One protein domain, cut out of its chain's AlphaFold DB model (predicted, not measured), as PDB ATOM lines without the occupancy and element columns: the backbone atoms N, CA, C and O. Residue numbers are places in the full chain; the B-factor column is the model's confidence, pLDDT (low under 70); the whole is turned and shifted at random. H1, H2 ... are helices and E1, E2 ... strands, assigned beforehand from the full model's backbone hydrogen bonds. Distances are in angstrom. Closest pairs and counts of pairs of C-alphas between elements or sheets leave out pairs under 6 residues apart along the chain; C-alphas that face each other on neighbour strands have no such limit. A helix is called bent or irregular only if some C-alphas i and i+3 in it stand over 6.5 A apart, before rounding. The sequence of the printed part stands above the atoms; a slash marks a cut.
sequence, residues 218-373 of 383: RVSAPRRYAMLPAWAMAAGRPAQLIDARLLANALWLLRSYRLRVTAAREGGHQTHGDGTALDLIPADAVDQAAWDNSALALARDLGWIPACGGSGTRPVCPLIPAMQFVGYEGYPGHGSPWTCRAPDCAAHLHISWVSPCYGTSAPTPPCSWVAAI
ATOM      1  N   ARG A 218       6.551 -12.881  25.623       94.56
ATOM      2  CA  ARG A 218       6.691 -12.911  24.168       94.56
ATOM      3  C   ARG A 218       7.329 -11.607  23.707       94.56
ATOM      4  O   ARG A 218       6.704 -10.555  23.793       94.56
ATOM      5  N   VAL A 219       8.531 -11.693  23.151       91.00
ATOM      6  CA  VAL A 219       9.299 -10.535  22.691       91.00
ATOM      7  C   VAL A 219       9.370 -10.541  21.167       91.00
ATOM      8  O   VAL A 219       9.827 -11.506  20.553       91.00
ATOM      9  N   SER A 220       8.907  -9.466  20.528       88.94
ATOM     10  CA  SER A 220       8.881  -9.321  19.063       88.94
ATOM     11  C   SER A 220       9.983  -8.409  18.514       88.94
ATOM     12  O   SER A 220      10.342  -8.545  17.345       88.94
ATOM     13  N   ALA A 221      10.589  -7.554  19.343       81.75
ATOM     14  CA  ALA A 221      11.640  -6.614  18.951       81.75
ATOM     15  C   ALA A 221      12.777  -6.543  19.996       81.75
ATOM     16  O   ALA A 221      12.510  -6.794  21.168       81.75
ATOM     17  N   PRO A 222      14.021  -6.202  19.595       85.50
ATOM     18  CA  PRO A 222      14.458  -5.950  18.221       85.50
ATOM     19  C   PRO A 222      14.597  -7.251  17.415       85.50
ATOM     20  O   PRO A 222      15.162  -8.234  17.883       85.50
ATOM     21  N   ARG A 223      14.108  -7.264  16.171       88.25
ATOM     22  CA  ARG A 223      14.161  -8.442  15.289       88.25
ATOM     23  C   ARG A 223      15.467  -8.466  14.487       88.25
ATOM     24  O   ARG A 223      15.475  -8.250  13.279       88.25
ATOM     25  N   ARG A 224      16.577  -8.689  15.185       89.62
ATOM     26  CA  ARG A 224      17.931  -8.781  14.621       89.62
ATOM     27  C   ARG A 224      18.738  -9.849  15.352       89.62
ATOM     28  O   ARG A 224      18.350 -10.288  16.429       89.62
ATOM     29  N   TYR A 225      19.874 -10.214  14.782       90.06
ATOM     30  CA  TYR A 225      20.872 -11.009  15.484       90.06
ATOM     31  C   TYR A 225      21.822 -10.118  16.280       90.06
ATOM     32  O   TYR A 225      22.083  -8.979  15.889       90.06
ATOM     33  N   ALA A 226      22.330 -10.650  17.385       84.19
ATOM     34  CA  ALA A 226      23.419 -10.077  18.155       84.19
ATOM     35  C   ALA A 226      24.559 -11.091  18.257       84.19
ATOM     36  O   ALA A 226      24.331 -12.299  18.218       84.19
ATOM     37  N   MET A 227      25.786 -10.589  18.357       87.00
ATOM     38  CA  MET A 227      26.963 -11.429  18.535       87.00
ATOM     39  C   MET A 227      27.074 -11.848  19.999       87.00
ATOM     40  O   MET A 227      26.984 -10.998  20.885       87.00
ATOM     41  N   LEU A 228      27.290 -13.138  20.251       80.56
ATOM     42  CA  LEU A 228      27.726 -13.595  21.563       80.56
ATOM     43  C   LEU A 228      29.152 -13.084  21.819       80.56
ATOM     44  O   LEU A 228      30.001 -13.170  20.927       80.56
ATOM     45  N   PRO A 229      29.446 -12.551  23.014       75.69
ATOM     46  CA  PRO A 229      30.787 -12.098  23.346       75.69
ATOM     47  C   PRO A 229      31.759 -13.282  23.350       75.69
ATOM     48  O   PRO A 229      31.366 -14.420  23.596       75.69
ATOM     49  N   ALA A 230      33.045 -13.023  23.111       75.62
ATOM     50  CA  ALA A 230      34.054 -14.082  23.024       75.62
ATOM     51  C   ALA A 230      34.105 -14.959  24.289       75.62
ATOM     52  O   ALA A 230      34.228 -16.176  24.182       75.62
ATOM     53  N   TRP A 231      33.913 -14.359  25.471       78.44
ATOM     54  CA  TRP A 231      33.837 -15.082  26.743       78.44
ATOM     55  C   TRP A 231      32.674 -16.078  26.784       78.44
ATOM     56  O   TRP A 231      32.774 -17.117  27.416       78.44
ATOM     57  N   ALA A 232      31.568 -15.822  26.087       84.38
ATOM     58  CA  ALA A 232      30.440 -16.743  26.091       84.38
ATOM     59  C   ALA A 232      30.755 -18.040  25.332       84.38
ATOM     60  O   ALA A 232      30.104 -19.049  25.579       84.38
ATOM     61  N   MET A 233      31.742 -18.044  24.431       90.50
ATOM     62  CA  MET A 233      32.075 -19.203  23.604       90.50
ATOM     63  C   MET A 233      33.057 -20.152  24.296       90.50
ATOM     64  O   MET A 233      33.928 -19.742  25.065       90.50
ATOM     65  N   ALA A 234      32.939 -21.443  23.989       87.50
ATOM     66  CA  ALA A 234      33.919 -22.447  24.376       87.50
ATOM     67  C   ALA A 234      35.268 -22.196  23.681       87.50
ATOM     68  O   ALA A 234      35.320 -21.708  22.549       87.50
ATOM     69  N   ALA A 235      36.365 -22.568  24.347       79.50
ATOM     70  CA  ALA A 235      37.716 -22.355  23.838       79.50
ATOM     71  C   ALA A 235      37.893 -22.907  22.410       79.50
ATOM     72  O   ALA A 235      37.475 -24.021  22.092       79.50
ATOM     73  N   GLY A 236      38.520 -22.106  21.543       80.25
ATOM     74  CA  GLY A 236      38.757 -22.459  20.140       80.25
ATOM     75  C   GLY A 236      37.542 -22.316  19.220       80.25
ATOM     76  O   GLY A 236      37.656 -22.626  18.035       80.25
ATOM     77  N   ARG A 237      36.393 -21.835  19.719       83.12
ATOM     78  CA  ARG A 237      35.209 -21.584  18.890       83.12
ATOM     79  C   ARG A 237      35.064 -20.103  18.534       83.12
ATOM     80  O   ARG A 237      35.264 -19.248  19.396       83.12
ATOM     81  N   PRO A 238      34.713 -19.780  17.275       82.75
ATOM     82  CA  PRO A 238      34.463 -18.401  16.877       82.75
ATOM     83  C   PRO A 238      33.182 -17.874  17.529       82.75
ATOM     84  O   PRO A 238      32.263 -18.644  17.805       82.75
ATOM     85  N   ALA A 239      33.098 -16.555  17.715       81.62
ATOM     86  CA  ALA A 239      31.868 -15.899  18.144       81.62
ATOM     87  C   ALA A 239      30.712 -16.251  17.197       81.62
ATOM     88  O   ALA A 239      30.852 -16.175  15.972       81.62
ATOM     89  N   GLN A 240      29.577 -16.646  17.771       88.81
ATOM     90  CA  GLN A 240      28.372 -16.969  17.018       88.81
ATOM     91  C   GLN A 240      27.253 -15.975  17.312       88.81
ATOM     92  O   GLN A 240      27.209 -15.321  18.354       88.81
ATOM     93  N   LEU A 241      26.335 -15.858  16.359       94.12
ATOM     94  CA  LEU A 241      25.153 -15.023  16.504       94.12
ATOM     95  C   LEU A 241      24.082 -15.740  17.336       94.12
ATOM     96  O   LEU A 241      23.957 -16.961  17.284       94.12
ATOM     97  N   ILE A 242      23.265 -14.962  18.036       96.06
ATOM     98  CA  ILE A 242      22.024 -15.387  18.689       96.06
ATOM     99  C   ILE A 242      20.927 -14.370  18.367       96.06
ATOM    100  O   ILE A 242      21.218 -13.222  18.007       96.06
ATOM    101  N   ASP A 243      19.657 -14.761  18.455       96.00
ATOM    102  CA  ASP A 243      18.555 -13.803  18.431       96.00
ATOM    103  C   ASP A 243      18.768 -12.731  19.514       96.00
ATOM    104  O   ASP A 243      18.904 -13.046  20.697       96.00
ATOM    105  N   ALA A 244      18.817 -11.453  19.120       88.56
ATOM    106  CA  ALA A 244      19.204 -10.366  20.021       88.56
ATOM    107  C   ALA A 244      18.284 -10.242  21.246       88.56
ATOM    108  O   ALA A 244      18.715  -9.761  22.291       88.56
ATOM    109  N   ARG A 245      17.033 -10.704  21.136       93.81
ATOM    110  CA  ARG A 245      16.053 -10.710  22.234       93.81
ATOM    111  C   ARG A 245      16.382 -11.729  23.324       93.81
ATOM    112  O   ARG A 245      15.865 -11.617  24.428       93.81
ATOM    113  N   LEU A 246      17.222 -12.717  23.013       95.19
ATOM    114  CA  LEU A 246      17.642 -13.778  23.926       95.19
ATOM    115  C   LEU A 246      19.036 -13.536  24.508       95.19
ATOM    116  O   LEU A 246      19.436 -14.263  25.412       95.19
ATOM    117  N   LEU A 247      19.767 -12.518  24.033       90.50
ATOM    118  CA  LEU A 247      21.146 -12.267  24.452       90.50
ATOM    119  C   LEU A 247      21.259 -12.127  25.976       90.50
ATOM    120  O   LEU A 247      22.038 -12.846  26.589       90.50
ATOM    121  N   ALA A 248      20.434 -11.284  26.603       83.94
ATOM    122  CA  ALA A 248      20.476 -11.085  28.054       83.94
ATOM    123  C   ALA A 248      20.189 -12.380  28.839       83.94
ATOM    124  O   ALA A 248      20.880 -12.681  29.811       83.94
ATOM    125  N   ASN A 249      19.217 -13.186  28.391       93.19
ATOM    126  CA  ASN A 249      18.948 -14.496  28.986       93.19
ATOM    127  C   ASN A 249      20.163 -15.419  28.849       93.19
ATOM    128  O   ASN A 249      20.595 -16.000  29.838       93.19
ATOM    129  N   ALA A 250      20.725 -15.533  27.644       94.75
ATOM    130  CA  ALA A 250      21.879 -16.378  27.380       94.75
ATOM    131  C   ALA A 250      23.067 -15.992  28.271       94.75
ATOM    132  O   ALA A 250      23.586 -16.843  28.986       94.75
ATOM    133  N   LEU A 251      23.454 -14.714  28.305       87.19
ATOM    134  CA  LEU A 251      24.595 -14.263  29.107       87.19
ATOM    135  C   LEU A 251      24.375 -14.479  30.609       87.19
ATOM    136  O   LEU A 251      25.308 -14.874  31.309       87.19
ATOM    137  N   TRP A 252      23.151 -14.274  31.105       86.88
ATOM    138  CA  TRP A 252      22.829 -14.571  32.499       86.88
ATOM    139  C   TRP A 252      22.963 -16.066  32.809       86.88
ATOM    140  O   TRP A 252      23.618 -16.417  33.786       86.88
ATOM    141  N   LEU A 253      22.414 -16.952  31.969       92.50
ATOM    142  CA  LEU A 253      22.517 -18.403  32.174       92.50
ATOM    143  C   LEU A 253      23.984 -18.858  32.155       92.50
ATOM    144  O   LEU A 253      24.409 -19.626  33.015       92.50
ATOM    145  N   LEU A 254      24.782 -18.350  31.215       92.62
ATOM    146  CA  LEU A 254      26.196 -18.711  31.106       92.62
ATOM    147  C   LEU A 254      26.994 -18.306  32.352       92.62
ATOM    148  O   LEU A 254      27.775 -19.111  32.857       92.62
ATOM    149  N   ARG A 255      26.766 -17.100  32.888       85.69
ATOM    150  CA  ARG A 255      27.430 -16.633  34.118       85.69
ATOM    151  C   ARG A 255      26.957 -17.398  35.351       85.69
ATOM    152  O   ARG A 255      27.784 -17.906  36.104       85.69
ATOM    153  N   SER A 256      25.643 -17.519  35.535       84.25
ATOM    154  CA  SER A 256      25.041 -18.129  36.728       84.25
ATOM    155  C   SER A 256      25.403 -19.602  36.885       84.25
ATOM    156  O   SER A 256      25.631 -20.060  38.002       84.25
ATOM    157  N   TYR A 257      25.504 -20.331  35.772       92.19
ATOM    158  CA  TYR A 257      25.801 -21.762  35.778       92.19
ATOM    159  C   TYR A 257      27.234 -22.086  35.351       92.19
ATOM    160  O   TYR A 257      27.567 -23.261  35.253       92.19
ATOM    161  N   ARG A 258      28.096 -21.085  35.118       91.44
ATOM    162  CA  ARG A 258      29.490 -21.268  34.666       91.44
ATOM    163  C   ARG A 258      29.587 -22.144  33.412       91.44
ATOM    164  O   ARG A 258      30.270 -23.170  33.393       91.44
ATOM    165  N   LEU A 259      28.873 -21.745  32.366       95.62
ATOM    166  CA  LEU A 259      28.782 -22.467  31.097       95.62
ATOM    167  C   LEU A 259      29.426 -21.681  29.953       95.62
ATOM    168  O   LEU A 259      29.577 -20.461  30.008       95.62
ATOM    169  N   ARG A 260      29.768 -22.401  28.884       95.31
ATOM    170  CA  ARG A 260      30.268 -21.868  27.614       95.31
ATOM    171  C   ARG A 260      29.498 -22.471  26.449       95.31
ATOM    172  O   ARG A 260      29.092 -23.629  26.493       95.31
ATOM    173  N   VAL A 261      29.333 -21.682  25.398       96.75
ATOM    174  CA  VAL A 261      28.594 -22.029  24.187       96.75
ATOM    175  C   VAL A 261      29.495 -22.793  23.228       96.75
ATOM    176  O   VAL A 261      30.527 -22.287  22.782       96.75
ATOM    177  N   THR A 262      29.086 -24.002  22.861       94.38
ATOM    178  CA  THR A 262      29.702 -24.762  21.776       94.38
ATOM    179  C   THR A 262      29.057 -24.474  20.425       94.38
ATOM    180  O   THR A 262      29.765 -24.419  19.421       94.38
ATOM    181  N   ALA A 263      27.751 -24.224  20.393       94.19
ATOM    182  CA  ALA A 263      27.022 -23.843  19.189       94.19
ATOM    183  C   ALA A 263      25.845 -22.928  19.545       94.19
ATOM    184  O   ALA A 263      25.203 -23.106  20.576       94.19
ATOM    185  N   ALA A 264      25.569 -21.949  18.690       95.38
ATOM    186  CA  ALA A 264      24.423 -21.049  18.757       95.38
ATOM    187  C   ALA A 264      23.762 -21.000  17.376       95.38
ATOM    188  O   ALA A 264      23.129 -21.970  16.980       95.38
ATOM    189  N   ARG A 265      23.909 -19.923  16.600       93.88
ATOM    190  CA  ARG A 265      23.382 -19.877  15.232       93.88
ATOM    191  C   ARG A 265      24.367 -20.435  14.208       93.88
ATOM    192  O   ARG A 265      25.237 -19.714  13.715       93.88
ATOM    193  N   GLU A 266      24.123 -21.663  13.775       86.44
ATOM    194  CA  GLU A 266      24.862 -22.332  12.703       86.44
ATOM    195  C   GLU A 266      23.944 -23.170  11.800       86.44
ATOM    196  O   GLU A 266      22.759 -23.355  12.078       86.44
ATOM    197  N   GLY A 267      24.481 -23.611  10.659       79.94
ATOM    198  CA  GLY A 267      23.787 -24.515   9.744       79.94
ATOM    199  C   GLY A 267      24.206 -25.969   9.957       79.94
ATOM    200  O   GLY A 267      25.317 -26.225  10.404       79.94
ATOM    201  N   GLY A 268      23.354 -26.919   9.568       66.38
ATOM    202  CA  GLY A 268      23.706 -28.351   9.534       66.38
ATOM    203  C   GLY A 268      23.185 -29.186  10.707       66.38
ATOM    204  O   GLY A 268      23.170 -30.410  10.605       66.38
ATOM    205  N   HIS A 269      22.656 -28.546  11.752       70.25
ATOM    206  CA  HIS A 269      21.997 -29.188  12.893       70.25
ATOM    207  C   HIS A 269      20.538 -28.722  12.995       70.25
ATOM    208  O   HIS A 269      20.211 -27.599  12.610       70.25
ATOM    209  N   GLN A 270      19.619 -29.582  13.444       74.69
ATOM    210  CA  GLN A 270      18.232 -29.163  13.702       74.69
ATOM    211  C   GLN A 270      18.222 -28.111  14.822       74.69
ATOM    212  O   GLN A 270      19.047 -28.206  15.713       74.69
ATOM    213  N   THR A 271      17.316 -27.128  14.739       79.94
ATOM    214  CA  THR A 271      17.048 -26.039  15.719       79.94
ATOM    215  C   THR A 271      17.998 -24.829  15.763       79.94
ATOM    216  O   THR A 271      17.551 -23.762  16.171       79.94
ATOM    217  N   HIS A 272      19.241 -24.906  15.278       89.19
ATOM    218  CA  HIS A 272      20.207 -23.793  15.399       89.19
ATOM    219  C   HIS A 272      20.029 -22.648  14.380       89.19
ATOM    220  O   HIS A 272      20.459 -21.517  14.613       89.19
ATOM    221  N   GLY A 273      19.387 -22.907  13.240       86.69
ATOM    222  CA  GLY A 273      19.365 -21.985  12.100       86.69
ATOM    223  C   GLY A 273      18.654 -20.646  12.346       86.69
ATOM    224  O   GLY A 273      18.961 -19.651  11.678       86.69
ATOM    225  N   ASP A 274      17.725 -20.595  13.304       91.06
ATOM    226  CA  ASP A 274      16.988 -19.381  13.673       91.06
ATOM    227  C   ASP A 274      17.678 -18.559  14.773       91.06
ATOM    228  O   ASP A 274      17.302 -17.403  14.976       91.06
ATOM    229  N   GLY A 275      18.723 -19.099  15.412       93.94
ATOM    230  CA  GLY A 275      19.461 -18.459  16.500       93.94
ATOM    231  C   GLY A 275      18.738 -18.468  17.847       93.94
ATOM    232  O   GLY A 275      19.005 -17.589  18.665       93.94
ATOM    233  N   THR A 276      17.821 -19.414  18.077       96.56
ATOM    234  CA  THR A 276      17.060 -19.551  19.336       96.56
ATOM    235  C   THR A 276      17.459 -20.766  20.178       96.56
ATOM    236  O   THR A 276      16.747 -21.131  21.115       96.56
ATOM    237  N   ALA A 277      18.609 -21.371  19.872       96.81
ATOM    238  CA  ALA A 277      19.151 -22.539  20.555       96.81
ATOM    239  C   ALA A 277      20.618 -22.337  20.955       96.81
ATOM    240  O   ALA A 277      21.333 -21.559  20.319       96.81
ATOM    241  N   LEU A 278      21.051 -23.046  22.001       97.62
ATOM    242  CA  LEU A 278      22.438 -23.101  22.458       97.62
ATOM    243  C   LEU A 278      22.834 -24.529  22.832       97.62
ATOM    244  O   LEU A 278      22.104 -25.190  23.571       97.62
ATOM    245  N   ASP A 279      24.037 -24.922  22.422       96.81
ATOM    246  CA  ASP A 279      24.763 -26.061  22.982       96.81
ATOM    247  C   ASP A 279      25.769 -25.554  24.011       96.81
ATOM    248  O   ASP A 279      26.516 -24.612  23.742       96.81
ATOM    249  N   LEU A 280      25.785 -26.176  25.185       97.38
ATOM    250  CA  LEU A 280      26.448 -25.677  26.381       97.38
ATOM    251  C   LEU A 280      27.340 -26.746  27.016       97.38
ATOM    252  O   LEU A 280      26.953 -27.910  27.131       97.38
ATOM    253  N   ILE A 281      28.510 -26.323  27.492       95.62
ATOM    254  CA  ILE A 281      29.458 -27.136  28.269       95.62
ATOM    255  C   ILE A 281      29.940 -26.363  29.510       95.62
ATOM    256  O   ILE A 281      29.851 -25.132  29.511       95.62
ATOM    257  N   PRO A 282      30.476 -27.026  30.551       94.88
ATOM    258  CA  PRO A 282      31.087 -26.339  31.694       94.88
ATOM    259  C   PRO A 282      32.274 -25.449  31.285       94.88
ATOM    260  O   PRO A 282      33.027 -25.794  30.374       94.88
ATOM    261  N   ALA A 283      32.464 -24.319  31.974       83.81
ATOM    262  CA  ALA A 283      33.509 -23.343  31.657       83.81
ATOM    263  C   ALA A 283      34.917 -23.741  32.135       83.81
ATOM    264  O   ALA A 283      35.889 -23.494  31.425       83.81
ATOM    265  N   ASP A 284      35.038 -24.339  33.324       68.81
ATOM    266  CA  ASP A 284      36.324 -24.403  34.042       68.81
ATOM    267  C   ASP A 284      36.976 -25.790  34.072       68.81
ATOM    268  O   ASP A 284      38.194 -25.913  34.206       68.81
ATOM    269  N   ALA A 285      36.172 -26.851  33.998       64.88
ATOM    270  CA  ALA A 285      36.632 -28.232  34.084       64.88
ATOM    271  C   ALA A 285      35.698 -29.163  33.302       64.88
ATOM    272  O   ALA A 285      34.497 -28.936  33.227       64.88
ATOM    273  N   VAL A 286      36.254 -30.229  32.728       71.12
ATOM    274  CA  VAL A 286      35.505 -31.227  31.937       71.12
ATOM    275  C   VAL A 286      35.216 -32.512  32.719       71.12
ATOM    276  O   VAL A 286      34.828 -33.520  32.130       71.12
ATOM    277  N   ASP A 287      35.419 -32.497  34.039       84.94
ATOM    278  CA  ASP A 287      35.071 -33.623  34.905       84.94
ATOM    279  C   ASP A 287      33.572 -33.652  35.235       84.94
ATOM    280  O   ASP A 287      32.845 -32.674  35.057       84.94
ATOM    281  N   GLN A 288      33.090 -34.799  35.716       88.88
ATOM    282  CA  GLN A 288      31.662 -34.981  35.974       88.88
ATOM    283  C   GLN A 288      31.122 -34.010  37.034       88.88
ATOM    284  O   GLN A 288      29.982 -33.575  36.927       88.88
ATOM    285  N   ALA A 289      31.932 -33.627  38.024       88.44
ATOM    286  CA  ALA A 289      31.496 -32.689  39.052       88.44
ATOM    287  C   ALA A 289      31.227 -31.299  38.458       88.44
ATOM    288  O   ALA A 289      30.262 -30.638  38.843       88.44
ATOM    289  N   ALA A 290      32.036 -30.861  37.494       86.50
ATOM    290  CA  ALA A 290      31.782 -29.636  36.755       86.50
ATOM    291  C   ALA A 290      30.483 -29.725  35.944       86.50
ATOM    292  O   ALA A 290      29.678 -28.800  36.009       86.50
ATOM    293  N   TRP A 291      30.227 -30.844  35.253       94.00
ATOM    294  CA  TRP A 291      28.962 -31.088  34.541       94.00
ATOM    295  C   TRP A 291      27.742 -31.079  35.468       94.00
ATOM    296  O   TRP A 291      26.719 -30.475  35.136       94.00
ATOM    297  N   ASP A 292      27.858 -31.689  36.644       92.75
ATOM    298  CA  ASP A 292      26.777 -31.768  37.623       92.75
ATOM    299  C   ASP A 292      26.447 -30.388  38.223       92.75
ATOM    300  O   ASP A 292      25.276 -30.028  38.363       92.75
ATOM    301  N   ASN A 293      27.475 -29.590  38.526       90.81
ATOM    302  CA  ASN A 293      27.327 -28.262  39.130       90.81
ATOM    303  C   ASN A 293      26.964 -27.152  38.126       90.81
ATOM    304  O   ASN A 293      26.649 -26.043  38.553       90.81
ATOM    305  N   SER A 294      27.008 -27.428  36.819       94.31
ATOM    306  CA  SER A 294      26.721 -26.451  35.757       94.31
ATOM    307  C   SER A 294      25.563 -26.902  34.867       94.31
ATOM    308  O   SER A 294      24.418 -26.516  35.092       94.31
ATOM    309  N   ALA A 295      25.832 -27.751  33.877       96.38
ATOM    310  CA  ALA A 295      24.877 -28.189  32.869       96.38
ATOM    311  C   ALA A 295      23.683 -28.928  33.487       96.38
ATOM    312  O   ALA A 295      22.538 -28.624  33.161       96.38
ATOM    313  N   LEU A 296      23.915 -29.850  34.427       96.00
ATOM    314  CA  LEU A 296      22.818 -30.543  35.107       96.00
ATOM    315  C   LEU A 296      22.015 -29.598  36.012       96.00
ATOM    316  O   LEU A 296      20.790 -29.719  36.069       96.00
ATOM    317  N   ALA A 297      22.681 -28.671  36.706       95.94
ATOM    318  CA  ALA A 297      22.013 -27.659  37.521       95.94
ATOM    319  C   ALA A 297      21.093 -26.781  36.657       95.94
ATOM    320  O   ALA A 297      19.899 -26.689  36.942       95.94
ATOM    321  N   LEU A 298      21.604 -26.257  35.536       97.44
ATOM    322  CA  LEU A 298      20.808 -25.488  34.582       97.44
ATOM    323  C   LEU A 298      19.652 -26.317  34.023       97.44
ATOM    324  O   LEU A 298      18.511 -25.867  34.035       97.44
ATOM    325  N   ALA A 299      19.922 -27.535  33.548       97.88
ATOM    326  CA  ALA A 299      18.892 -28.396  32.979       97.88
ATOM    327  C   ALA A 299      17.727 -28.581  33.964       97.88
ATOM    328  O   ALA A 299      16.567 -28.403  33.585       97.88
ATOM    329  N   ARG A 300      18.022 -28.871  35.239       96.88
ATOM    330  CA  ARG A 300      17.008 -29.022  36.295       96.88
ATOM    331  C   ARG A 300      16.203 -27.747  36.521       96.88
ATOM    332  O   ARG A 300      14.976 -27.828  36.594       96.88
ATOM    333  N   ASP A 301      16.859 -26.594  36.567       96.19
ATOM    334  CA  ASP A 301      16.185 -25.308  36.771       96.19
ATOM    335  C   ASP A 301      15.319 -24.903  35.568       96.19
ATOM    336  O   ASP A 301      14.270 -24.278  35.734       96.19
ATOM    337  N   LEU A 302      15.677 -25.358  34.364       96.69
ATOM    338  CA  LEU A 302      14.846 -25.245  33.162       96.69
ATOM    339  C   LEU A 302      13.698 -26.270  33.105       96.69
ATOM    340  O   LEU A 302      12.901 -26.235  32.166       96.69
ATOM    341  N   GLY A 303      13.578 -27.157  34.096       95.50
ATOM    342  CA  GLY A 303      12.513 -28.157  34.205       95.50
ATOM    343  C   GLY A 303      12.843 -29.518  33.586       95.50
ATOM    344  O   GLY A 303      11.940 -30.333  33.382       95.50
ATOM    345  N   TRP A 304      14.110 -29.796  33.276       97.50
ATOM    346  CA  TRP A 304      14.546 -31.131  32.875       97.50
ATOM    347  C   TRP A 304      14.565 -32.082  34.080       97.50
ATOM    348  O   TRP A 304      15.072 -31.768  35.158       97.50
ATOM    349  N   ILE A 305      14.035 -33.286  33.881       96.06
ATOM    350  CA  ILE A 305      14.038 -34.397  34.843       96.06
ATOM    351  C   ILE A 305      14.515 -35.666  34.129       96.06
ATOM    352  O   ILE A 305      14.396 -35.723  32.913       96.06
ATOM    353  N   PRO A 306      14.958 -36.739  34.807       95.12
ATOM    354  CA  PRO A 306      15.456 -37.939  34.119       95.12
ATOM    355  C   PRO A 306      14.494 -38.555  33.083       95.12
ATOM    356  O   PRO A 306      14.934 -39.067  32.057       95.12
ATOM    357  N   ALA A 307      13.175 -38.448  33.293       94.25
ATOM    358  CA  ALA A 307      12.167 -38.900  32.326       94.25
ATOM    359  C   ALA A 307      12.226 -38.150  30.976       94.25
ATOM    360  O   ALA A 307      11.742 -38.658  29.965       94.25
ATOM    361  N   CYS A 308      12.857 -36.974  30.940       94.12
ATOM    362  CA  CYS A 308      13.097 -36.200  29.732       94.12
ATOM    363  C   CYS A 308      14.023 -36.858  28.729       94.12
ATOM    364  O   CYS A 308      13.925 -36.505  27.557       94.12
ATOM    365  N   GLY A 309      14.913 -37.762  29.157       90.19
ATOM    366  CA  GLY A 309      16.000 -38.267  28.316       90.19
ATOM    367  C   GLY A 309      15.525 -38.736  26.939       90.19
ATOM    368  O   GLY A 309      16.125 -38.398  25.937       90.19
ATOM    369  N   GLY A 310      14.367 -39.392  26.841       91.12
ATOM    370  CA  GLY A 310      13.843 -39.861  25.550       91.12
ATOM    371  C   GLY A 310      13.153 -38.816  24.658       91.12
ATOM    372  O   GLY A 310      12.734 -39.174  23.561       91.12
ATOM    373  N   SER A 311      12.957 -37.567  25.102       90.75
ATOM    374  CA  SER A 311      12.119 -36.584  24.380       90.75
ATOM    375  C   SER A 311      12.624 -35.142  24.392       90.75
ATOM    376  O   SER A 311      12.448 -34.444  23.398       90.75
ATOM    377  N   GLY A 312      13.172 -34.665  25.513       91.75
ATOM    378  CA  GLY A 312      13.584 -33.274  25.722       91.75
ATOM    379  C   GLY A 312      12.474 -32.218  25.602       91.75
ATOM    380  O   GLY A 312      12.762 -31.030  25.696       91.75
ATOM    381  N   THR A 313      11.209 -32.604  25.403       93.75
ATOM    382  CA  THR A 313      10.074 -31.704  25.123       93.75
ATOM    383  C   THR A 313       8.886 -31.970  26.050       93.75
ATOM    384  O   THR A 313       8.760 -33.027  26.673       93.75
ATOM    385  N   ARG A 314       7.965 -31.002  26.141       91.81
ATOM    386  CA  ARG A 314       6.651 -31.206  26.775       91.81
ATOM    387  C   ARG A 314       5.815 -32.243  26.001       91.81
ATOM    388  O   ARG A 314       5.933 -32.310  24.782       91.81
ATOM    389  N   PRO A 315       4.910 -32.988  26.668       90.38
ATOM    390  CA  PRO A 315       4.567 -32.899  28.092       90.38
ATOM    391  C   PRO A 315       5.466 -33.739  29.011       90.38
ATOM    392  O   PRO A 315       5.340 -33.630  30.224       90.38
ATOM    393  N   VAL A 316       6.355 -34.569  28.457       91.00
ATOM    394  CA  VAL A 316       7.232 -35.453  29.245       91.00
ATOM    395  C   VAL A 316       8.204 -34.637  30.096       91.00
ATOM    396  O   VAL A 316       8.398 -34.935  31.272       91.00
ATOM    397  N   CYS A 317       8.767 -33.577  29.519       92.38
ATOM    398  CA  CYS A 317       9.561 -32.599  30.243       92.38
ATOM    399  C   CYS A 317       8.701 -31.448  30.757       92.38
ATOM    400  O   CYS A 317       8.150 -30.712  29.933       92.38
ATOM    401  N   PRO A 318       8.629 -31.212  32.077       94.88
ATOM    402  CA  PRO A 318       7.935 -30.065  32.655       94.88
ATOM    403  C   PRO A 318       8.775 -28.781  32.528       94.88
ATOM    404  O   PRO A 318       9.067 -28.118  33.519       94.88
ATOM    405  N   LEU A 319       9.176 -28.437  31.299       96.38
ATOM    406  CA  LEU A 319      10.055 -27.299  31.032       96.38
ATOM    407  C   LEU A 319       9.438 -25.975  31.505       96.38
ATOM    408  O   LEU A 319       8.213 -25.795  31.439       96.38
ATOM    409  N   ILE A 320      10.279 -25.011  31.886       95.44
ATOM    410  CA  ILE A 320       9.841 -23.636  32.173       95.44
ATOM    411  C   ILE A 320       9.227 -22.981  30.926       95.44
ATOM    412  O   ILE A 320       9.662 -23.293  29.812       95.44
ATOM    413  N   PRO A 321       8.236 -22.077  31.054       96.19
ATOM    414  CA  PRO A 321       7.453 -21.575  29.919       96.19
ATOM    415  C   PRO A 321       8.269 -21.001  28.753       96.19
ATOM    416  O   PRO A 321       7.871 -21.161  27.601       96.19
ATOM    417  N   ALA A 322       9.430 -20.401  29.030       96.19
ATOM    418  CA  ALA A 322      10.316 -19.848  28.009       96.19
ATOM    419  C   ALA A 322      11.050 -20.908  27.163       96.19
ATOM    420  O   ALA A 322      11.483 -20.596  26.058       96.19
ATOM    421  N   MET A 323      11.182 -22.150  27.638       96.94
ATOM    422  CA  MET A 323      11.907 -23.223  26.944       96.94
ATOM    423  C   MET A 323      10.961 -24.122  26.153       96.94
ATOM    424  O   MET A 323       9.923 -24.535  26.672       96.94
ATOM    425  N   GLN A 324      11.326 -24.471  24.919       95.50
ATOM    426  CA  GLN A 324      10.614 -25.470  24.107       95.50
ATOM    427  C   GLN A 324      11.294 -26.837  24.092       95.50
ATOM    428  O   GLN A 324      10.600 -27.844  23.953       95.50
ATOM    429  N   PHE A 325      12.616 -26.879  24.273       96.50
ATOM    430  CA  PHE A 325      13.387 -28.116  24.260       96.50
ATOM    431  C   PHE A 325      14.619 -28.026  25.165       96.50
ATOM    432  O   PHE A 325      15.281 -26.988  25.213       96.50
ATOM    433  N   VAL A 326      14.910 -29.122  25.870       97.25
ATOM    434  CA  VAL A 326      16.151 -29.347  26.619       97.25
ATOM    435  C   VAL A 326      16.649 -30.763  26.325       97.25
ATOM    436  O   VAL A 326      16.082 -31.744  26.813       97.25
ATOM    437  N   GLY A 327      17.707 -30.866  25.526       95.69
ATOM    438  CA  GLY A 327      18.394 -32.113  25.199       95.69
ATOM    439  C   GLY A 327      19.554 -32.338  26.160       95.69
ATOM    440  O   GLY A 327      20.533 -31.597  26.145       95.69
ATOM    441  N   TYR A 328      19.448 -33.353  27.011       95.69
ATOM    442  CA  TYR A 328      20.504 -33.714  27.956       95.69
ATOM    443  C   TYR A 328      20.486 -35.223  28.221       95.69
ATOM    444  O   TYR A 328      19.878 -35.957  27.450       95.69
ATOM    445  N   GLU A 329      21.155 -35.683  29.281       93.44
ATOM    446  CA  GLU A 329      21.310 -37.086  29.705       93.44
ATOM    447  C   GLU A 329      20.181 -38.024  29.223       93.44
ATOM    448  O   GLU A 329      19.021 -37.916  29.627       93.44
ATOM    449  N   GLY A 330      20.528 -38.968  28.346       89.75
ATOM    450  CA  GLY A 330      19.589 -39.934  27.767       89.75
ATOM    451  C   GLY A 330      18.978 -39.523  26.423       89.75
ATOM    452  O   GLY A 330      18.426 -40.392  25.748       89.75
ATOM    453  N   TYR A 331      19.123 -38.262  26.003       91.50
ATOM    454  CA  TYR A 331      18.745 -37.818  24.662       91.50
ATOM    455  C   TYR A 331      19.868 -38.136  23.664       91.50
ATOM    456  O   TYR A 331      21.036 -37.865  23.962       91.50
ATOM    457  N   PRO A 332      19.571 -38.732  22.491       89.56
ATOM    458  CA  PRO A 332      20.603 -39.163  21.548       89.56
ATOM    459  C   PRO A 332      21.575 -38.038  21.175       89.56
ATOM    460  O   PRO A 332      21.149 -36.972  20.740       89.56
ATOM    461  N   GLY A 333      22.878 -38.278  21.339       89.50
ATOM    462  CA  GLY A 333      23.934 -37.311  21.006       89.50
ATOM    463  C   GLY A 333      24.158 -36.196  22.036       89.50
ATOM    464  O   GLY A 333      24.942 -35.297  21.763       89.50
ATOM    465  N   HIS A 334      23.483 -36.241  23.188       93.31
ATOM    466  CA  HIS A 334      23.516 -35.189  24.206       93.31
ATOM    467  C   HIS A 334      23.844 -35.754  25.595       93.31
ATOM    468  O   HIS A 334      23.761 -36.961  25.846       93.31
ATOM    469  N   GLY A 335      24.176 -34.862  26.526       93.06
ATOM    470  CA  GLY A 335      24.516 -35.200  27.907       93.06
ATOM    471  C   GLY A 335      25.981 -34.942  28.239       93.06
ATOM    472  O   GLY A 335      26.751 -34.437  27.425       93.06
ATOM    473  N   SER A 336      26.357 -35.304  29.457       93.50
ATOM    474  CA  SER A 336      27.726 -35.249  29.957       93.50
ATOM    475  C   SER A 336      28.584 -36.388  29.382       93.50
ATOM    476  O   SER A 336      28.050 -37.359  28.828       93.50
ATOM    477  N   PRO A 337      29.918 -36.346  29.566       90.00
ATOM    478  CA  PRO A 337      30.819 -37.440  29.205       90.00
ATOM    479  C   PRO A 337      30.443 -38.792  29.831       90.00
ATOM    480  O   PRO A 337      30.880 -39.841  29.352       90.00
ATOM    481  N   TRP A 338      29.629 -38.806  30.893       87.00
ATOM    482  CA  TRP A 338      29.156 -40.042  31.502       87.00
ATOM    483  C   TRP A 338      28.108 -40.778  30.662       87.00
ATOM    484  O   TRP A 338      28.159 -42.011  30.604       87.00
ATOM    485  N   THR A 339      27.174 -40.079  30.013       87.06
ATOM    486  CA  THR A 339      26.140 -40.709  29.165       87.06
ATOM    487  C   THR A 339      26.431 -40.614  27.679       87.06
ATOM    488  O   THR A 339      26.071 -41.516  26.925       87.06
ATOM    489  N   CYS A 340      27.117 -39.560  27.252       87.31
ATOM    490  CA  CYS A 340      27.488 -39.311  25.865       87.31
ATOM    491  C   CYS A 340      28.810 -40.034  25.546       87.31
ATOM    492  O   CYS A 340      29.864 -39.418  25.434       87.31
ATOM    493  N   ARG A 341      28.770 -41.378  25.480       81.31
ATOM    494  CA  ARG A 341      29.966 -42.240  25.306       81.31
ATOM    495  C   ARG A 341      30.215 -42.725  23.878       81.31
ATOM    496  O   ARG A 341      31.227 -43.385  23.642       81.31
ATOM    497  N   ALA A 342      29.286 -42.490  22.951       81.50
ATOM    498  CA  ALA A 342      29.498 -42.908  21.569       81.50
ATOM    499  C   ALA A 342      30.693 -42.133  20.965       81.50
ATOM    500  O   ALA A 342      30.903 -40.980  21.342       81.50
ATOM    501  N   PRO A 343      31.493 -42.737  20.066       77.06
ATOM    502  CA  PRO A 343      32.722 -42.120  19.550       77.06
ATOM    503  C   PRO A 343      32.521 -40.771  18.841       77.06
ATOM    504  O   PRO A 343      33.455 -39.982  18.740       77.06
ATOM    505  N   ASP A 344      31.316 -40.526  18.339       79.19
ATOM    506  CA  ASP A 344      30.864 -39.321  17.644       79.19
ATOM    507  C   ASP A 344      30.048 -38.373  18.542       79.19
ATOM    508  O   ASP A 344      29.591 -37.322  18.093       79.19
ATOM    509  N   CYS A 345      29.870 -38.721  19.816       83.00
ATOM    510  CA  CYS A 345      29.079 -37.949  20.758       83.00
ATOM    511  C   CYS A 345      29.918 -36.800  21.329       83.00
ATOM    512  O   CYS A 345      30.771 -36.994  22.197       83.00
ATOM    513  N   ALA A 346      29.673 -35.584  20.847       88.44
ATOM    514  CA  ALA A 346      30.195 -34.384  21.482       88.44
ATOM    515  C   ALA A 346      29.332 -34.072  22.711       88.44
ATOM    516  O   ALA A 346      28.197 -33.644  22.552       88.44
ATOM    517  N   ALA A 347      29.836 -34.297  23.925       92.69
ATOM    518  CA  ALA A 347      29.082 -34.015  25.149       92.69
ATOM    519  C   ALA A 347      28.680 -32.530  25.226       92.69
ATOM    520  O   ALA A 347      29.542 -31.653  25.150       92.69
ATOM    521  N   HIS A 348      27.381 -32.264  25.374       94.75
ATOM    522  CA  HIS A 348      26.789 -30.933  25.537       94.75
ATOM    523  C   HIS A 348      25.376 -31.024  26.134       94.75
ATOM    524  O   HIS A 348      24.684 -32.043  26.032       94.75
ATOM    525  N   LEU A 349      24.954 -29.931  26.763       97.06
ATOM    526  CA  LEU A 349      23.560 -29.622  27.061       97.06
ATOM    527  C   LEU A 349      23.003 -28.763  25.929       97.06
ATOM    528  O   LEU A 349      23.541 -27.695  25.671       97.06
ATOM    529  N   HIS A 350      21.904 -29.181  25.316       97.06
ATOM    530  CA  HIS A 350      21.197 -28.367  24.334       97.06
ATOM    531  C   HIS A 350      19.964 -27.724  24.966       97.06
ATOM    532  O   HIS A 350      19.155 -28.411  25.594       97.06
ATOM    533  N   ILE A 351      19.769 -26.425  24.746       97.69
ATOM    534  CA  ILE A 351      18.553 -25.700  25.134       97.69
ATOM    535  C   ILE A 351      17.991 -24.921  23.946       97.69
ATOM    536  O   ILE A 351      18.738 -24.401  23.125       97.69
ATOM    537  N   SER A 352      16.667 -24.811  23.862       97.06
ATOM    538  CA  SER A 352      15.983 -23.965  22.878       97.06
ATOM    539  C   SER A 352      14.860 -23.164  23.532       97.06
ATOM    540  O   SER A 352      13.989 -23.736  24.199       97.06
ATOM    541  N   TRP A 353      14.828 -21.854  23.281       97.31
ATOM    542  CA  TRP A 353      13.720 -20.977  23.681       97.31
ATOM    543  C   TRP A 353      12.523 -21.161  22.758       97.31
ATOM    544  O   TRP A 353      12.708 -21.394  21.573       97.31
ATOM    545  N   VAL A 354      11.295 -21.005  23.261       97.62
ATOM    546  CA  VAL A 354      10.084 -21.108  22.431       97.62
ATOM    547  C   VAL A 354      10.123 -20.078  21.298       97.62
ATOM    548  O   VAL A 354      10.207 -18.872  21.542       97.62
ATOM    549  N   SER A 355       9.999 -20.549  20.058       95.75
ATOM    550  CA  SER A 355       9.971 -19.707  18.861       95.75
ATOM    551  C   SER A 355       9.035 -20.309  17.796       95.75
ATOM    552  O   SER A 355       8.798 -21.516  17.777       95.75
ATOM    553  N   PRO A 356       8.490 -19.499  16.872       94.69
ATOM    554  CA  PRO A 356       7.720 -19.997  15.736       94.69
ATOM    555  C   PRO A 356       8.595 -20.614  14.632       94.69
ATOM    556  O   PRO A 356       8.036 -21.129  13.667       94.69
ATOM    557  N   CYS A 357       9.928 -20.539  14.729       91.94
ATOM    558  CA  CYS A 357      10.850 -21.111  13.740       91.94
ATOM    559  C   CYS A 357      11.598 -22.341  14.261       91.94
ATOM    560  O   CYS A 357      12.536 -22.804  13.615       91.94
ATOM    561  N   TYR A 358      11.173 -22.898  15.399       91.81
ATOM    562  CA  TYR A 358      11.781 -24.095  15.957       91.81
ATOM    563  C   TYR A 358      11.949 -25.205  14.915       91.81
ATOM    564  O   TYR A 358      11.049 -25.481  14.120       91.81
ATOM    565  N   GLY A 359      13.109 -25.859  14.947       87.00
ATOM    566  CA  GLY A 359      13.456 -26.933  14.019       87.00
ATOM    567  C   GLY A 359      14.136 -26.468  12.729       87.00
ATOM    568  O   GLY A 359      14.528 -27.312  11.927       87.00
ATOM    569  N   THR A 360      14.351 -25.165  12.512       88.06
ATOM    570  CA  THR A 360      15.124 -24.696  11.349       88.06
ATOM    571  C   THR A 360      16.591 -25.104  11.440       88.06
ATOM    572  O   THR A 360      17.285 -24.726  12.380       88.06
ATOM    573  N   SER A 361      17.081 -25.817  10.423       85.62
ATOM    574  CA  SER A 361      18.504 -26.172  10.297       85.62
ATOM    575  C   SER A 361      19.316 -25.220   9.432       85.62
ATOM    576  O   SER A 361      20.538 -25.181   9.536       85.62
ATOM    577  N   ALA A 362      18.668 -24.495   8.521       87.62
ATOM    578  CA  ALA A 362      19.339 -23.527   7.664       87.62
ATOM    579  C   ALA A 362      19.370 -22.156   8.355       87.62
ATOM    580  O   ALA A 362      18.387 -21.799   9.007       87.62
ATOM    581  N   PRO A 363      20.436 -21.355   8.177       89.81
ATOM    582  CA  PRO A 363      20.454 -19.971   8.628       89.81
ATOM    583  C   PRO A 363      19.266 -19.185   8.051       89.81
ATOM    584  O   PRO A 363      19.175 -18.987   6.840       89.81
ATOM    585  N   THR A 364      18.364 -18.718   8.911       90.31
ATOM    586  CA  THR A 364      17.177 -17.933   8.520       90.31
ATOM    587  C   THR A 364      17.243 -16.512   9.089       90.31
ATOM    588  O   THR A 364      18.176 -16.199   9.830       90.31
ATOM    589  N   PRO A 365      16.348 -15.589   8.697       91.06
ATOM    590  CA  PRO A 365      16.142 -14.337   9.425       91.06
ATOM    591  C   PRO A 365      15.532 -14.583  10.818       91.06
ATOM    592  O   PRO A 365      14.815 -15.570  10.982       91.06
ATOM    593  N   PRO A 366      15.702 -13.663  11.793       91.94
ATOM    594  CA  PRO A 366      15.163 -13.848  13.140       91.94
ATOM    595  C   PRO A 366      13.648 -14.066  13.131       91.94
ATOM    596  O   PRO A 366      12.921 -13.480  12.316       91.94
ATOM    597  N   CYS A 367      13.148 -14.859  14.076       92.69
ATOM    598  CA  CYS A 367      11.728 -15.178  14.177       92.69
ATOM    599  C   CYS A 367      10.847 -13.950  14.415       92.69
ATOM    600  O   CYS A 367      11.298 -12.919  14.917       92.69
ATOM    601  N   SER A 368       9.551 -14.053  14.106       94.12
ATOM    602  CA  SER A 368       8.602 -12.967  14.395       94.12
ATOM    603  C   SER A 368       8.522 -12.634  15.889       94.12
ATOM    604  O   SER A 368       8.296 -11.484  16.247       94.12
ATOM    605  N   TRP A 369       8.735 -13.621  16.758       95.31
ATOM    606  CA  TRP A 369       8.794 -13.467  18.211       95.31
ATOM    607  C   TRP A 369       9.590 -14.625  18.824       95.31
ATOM    608  O   TRP A 369       9.744 -15.661  18.182       95.31
ATOM    609  N   VAL A 370      10.051 -14.449  20.058       97.00
ATOM    610  CA  VAL A 370      10.617 -15.502  20.918       97.00
ATOM    611  C   VAL A 370       9.993 -15.392  22.309       97.00
ATOM    612  O   VAL A 370       9.540 -14.308  22.685       97.00
ATOM    613  N   ALA A 371       9.911 -16.486  23.063       96.62
ATOM    614  CA  ALA A 371       9.610 -16.410  24.489       96.62
ATOM    615  C   ALA A 371      10.923 -16.202  25.246       96.62
ATOM    616  O   ALA A 371      11.759 -17.094  25.247       96.62
ATOM    617  N   ALA A 372      11.104 -15.039  25.862       93.81
ATOM    618  CA  ALA A 372      12.252 -14.738  26.711       93.81
ATOM    619  C   ALA A 372      11.818 -14.724  28.179       93.81
ATOM    620  O   ALA A 372      10.665 -14.429  28.494       93.81
ATOM    621  N   ILE A 373      12.741 -15.025  29.079       92.50
ATOM    622  CA  ILE A 373      12.556 -14.854  30.516       92.50
ATOM    623  C   ILE A 373      12.706 -13.350  30.811       92.50
ATOM    624  O   ILE A 373      13.732 -12.777  30.421       92.50
TER     625      ILE A 373
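This is residues 218 to 373 of the 383 residues of the protein "Transglycosylase-like protein with SLT domain" of Solirubrobacter pauli (UniProt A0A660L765). Picture a strongly twisted sheet of four strands in the body of the domain, with the two longer helices, H1 and H2, over one face of it and much of the long links 264 to 276 and 354 to 369 on the side away from these helices. A small hairpin of two short strands, E1 and E2, sits by the beginning of H1, the short helix H3 lies out by the edge strand E5, and the last strand, E7, comes back to the first printed residues. The printed part has 156 residues with three named helices and seven named strands, along the chain E1 E2 H1 E3 E4 H2 H3 E5 E6 E7, and the larger sheet has the order E3, E4, E6, E5, antiparallel throughout. The class is mixed, helices and strands, with 63 residues in named elements, under half of those printed. The whole is compact, with a radius of gyration of the C-alphas of 14.2 A, and rounded, with spans of 39 by 36 by 28 A.

Find C-alpha 225 at (20.872, -11.009, 15.484), where E1 begins; it runs to residue 227. E2 follows at residues 241 to 243, and H1, residues 244 to 257, covers 20.5 A from first to last C-alpha. H1 is irregular: C-alphas 245 and 248 are 7.3 A apart. Next read E3, residues 259 to 263, 12.1 A long, and E4, residues 277 to 282, 16.8 A long. H2 begins at C-alpha 288 at (31.662, -34.981, 35.974) and runs 18.3 A to residue 301; it is neither bent nor irregular, but only just, with C-alphas 293 and 296 6.5 A apart. H3, residues 306 to 310, is irregular, with C-alphas 307 and 310 7.0 A apart. E5 holds residues 323 to 327, 11.1 A, and E6 residues 349 to 353, 13.5 A. E7, residues 370 to 372, ends at C-alpha 372 at (12.252, -14.738, 26.711).

Start with the sheet. The hairpin E3 and E4 has N 260 and O 281 at 2.8 A, within hydrogen-bond range. Between E4 and E6, look at N 278 and O 351, 2.9 A. The hairpin E5 and E6 has N 327 and O 350 at 2.9 A. E4, H2 with H3, and E5 form a split strand-helix-strand unit, two strands running the same way with E6 between them; its crossover is right-handed. H1 and H2 lie on the same face of the sheet, making two layers, one of helices and one of strands. H2 is over E4 and E6 at a height over the sheet of 7.6 A; its closest C-alphas to E4 are Trp 291 and Pro 282, 5.9 A. H1 is over E4 at a height of 8.5 A, and runs along the strands, at 15 degrees to E4 on the local plane. H1 touches H2 with residues 253 to 257 alone, the closest C-alphas being Tyr 257 and Ser 294, 4.8 A, at a steep tilt of 47 degrees, opposite ways. H3 only grazes the sheet, with residues 308 to 310, and is apart from H2. In the hairpin E1 and E2, N 226 and O 242 are 2.9 A apart; the closest C-alphas of E1 and H1 are Ala 226 and Ala 244, 4.6 A. Residues 370 to 371 of E7 pair antiparallel with residues 218 to 219. Of the O i to N i+4 pairs, 8 of 10 are within hydrogen-bond range in H1, 8 of 10 in H2 and 0 of 1 in H3, where 1 of 2 O i to N i+3 pairs is.

The two C-alphas farthest apart are those of Ala 221 and Pro 343, 41.3 A, while the first and last printed C-alphas are 8.9 A apart. The printed part has no cut. Five links are long, among them E5 to E6 with 21 residues and E6 to E7 with 16. The mean pLDDT of the printed part is 90.2; look for values under 70 at residue 268 and residues 284 to 285.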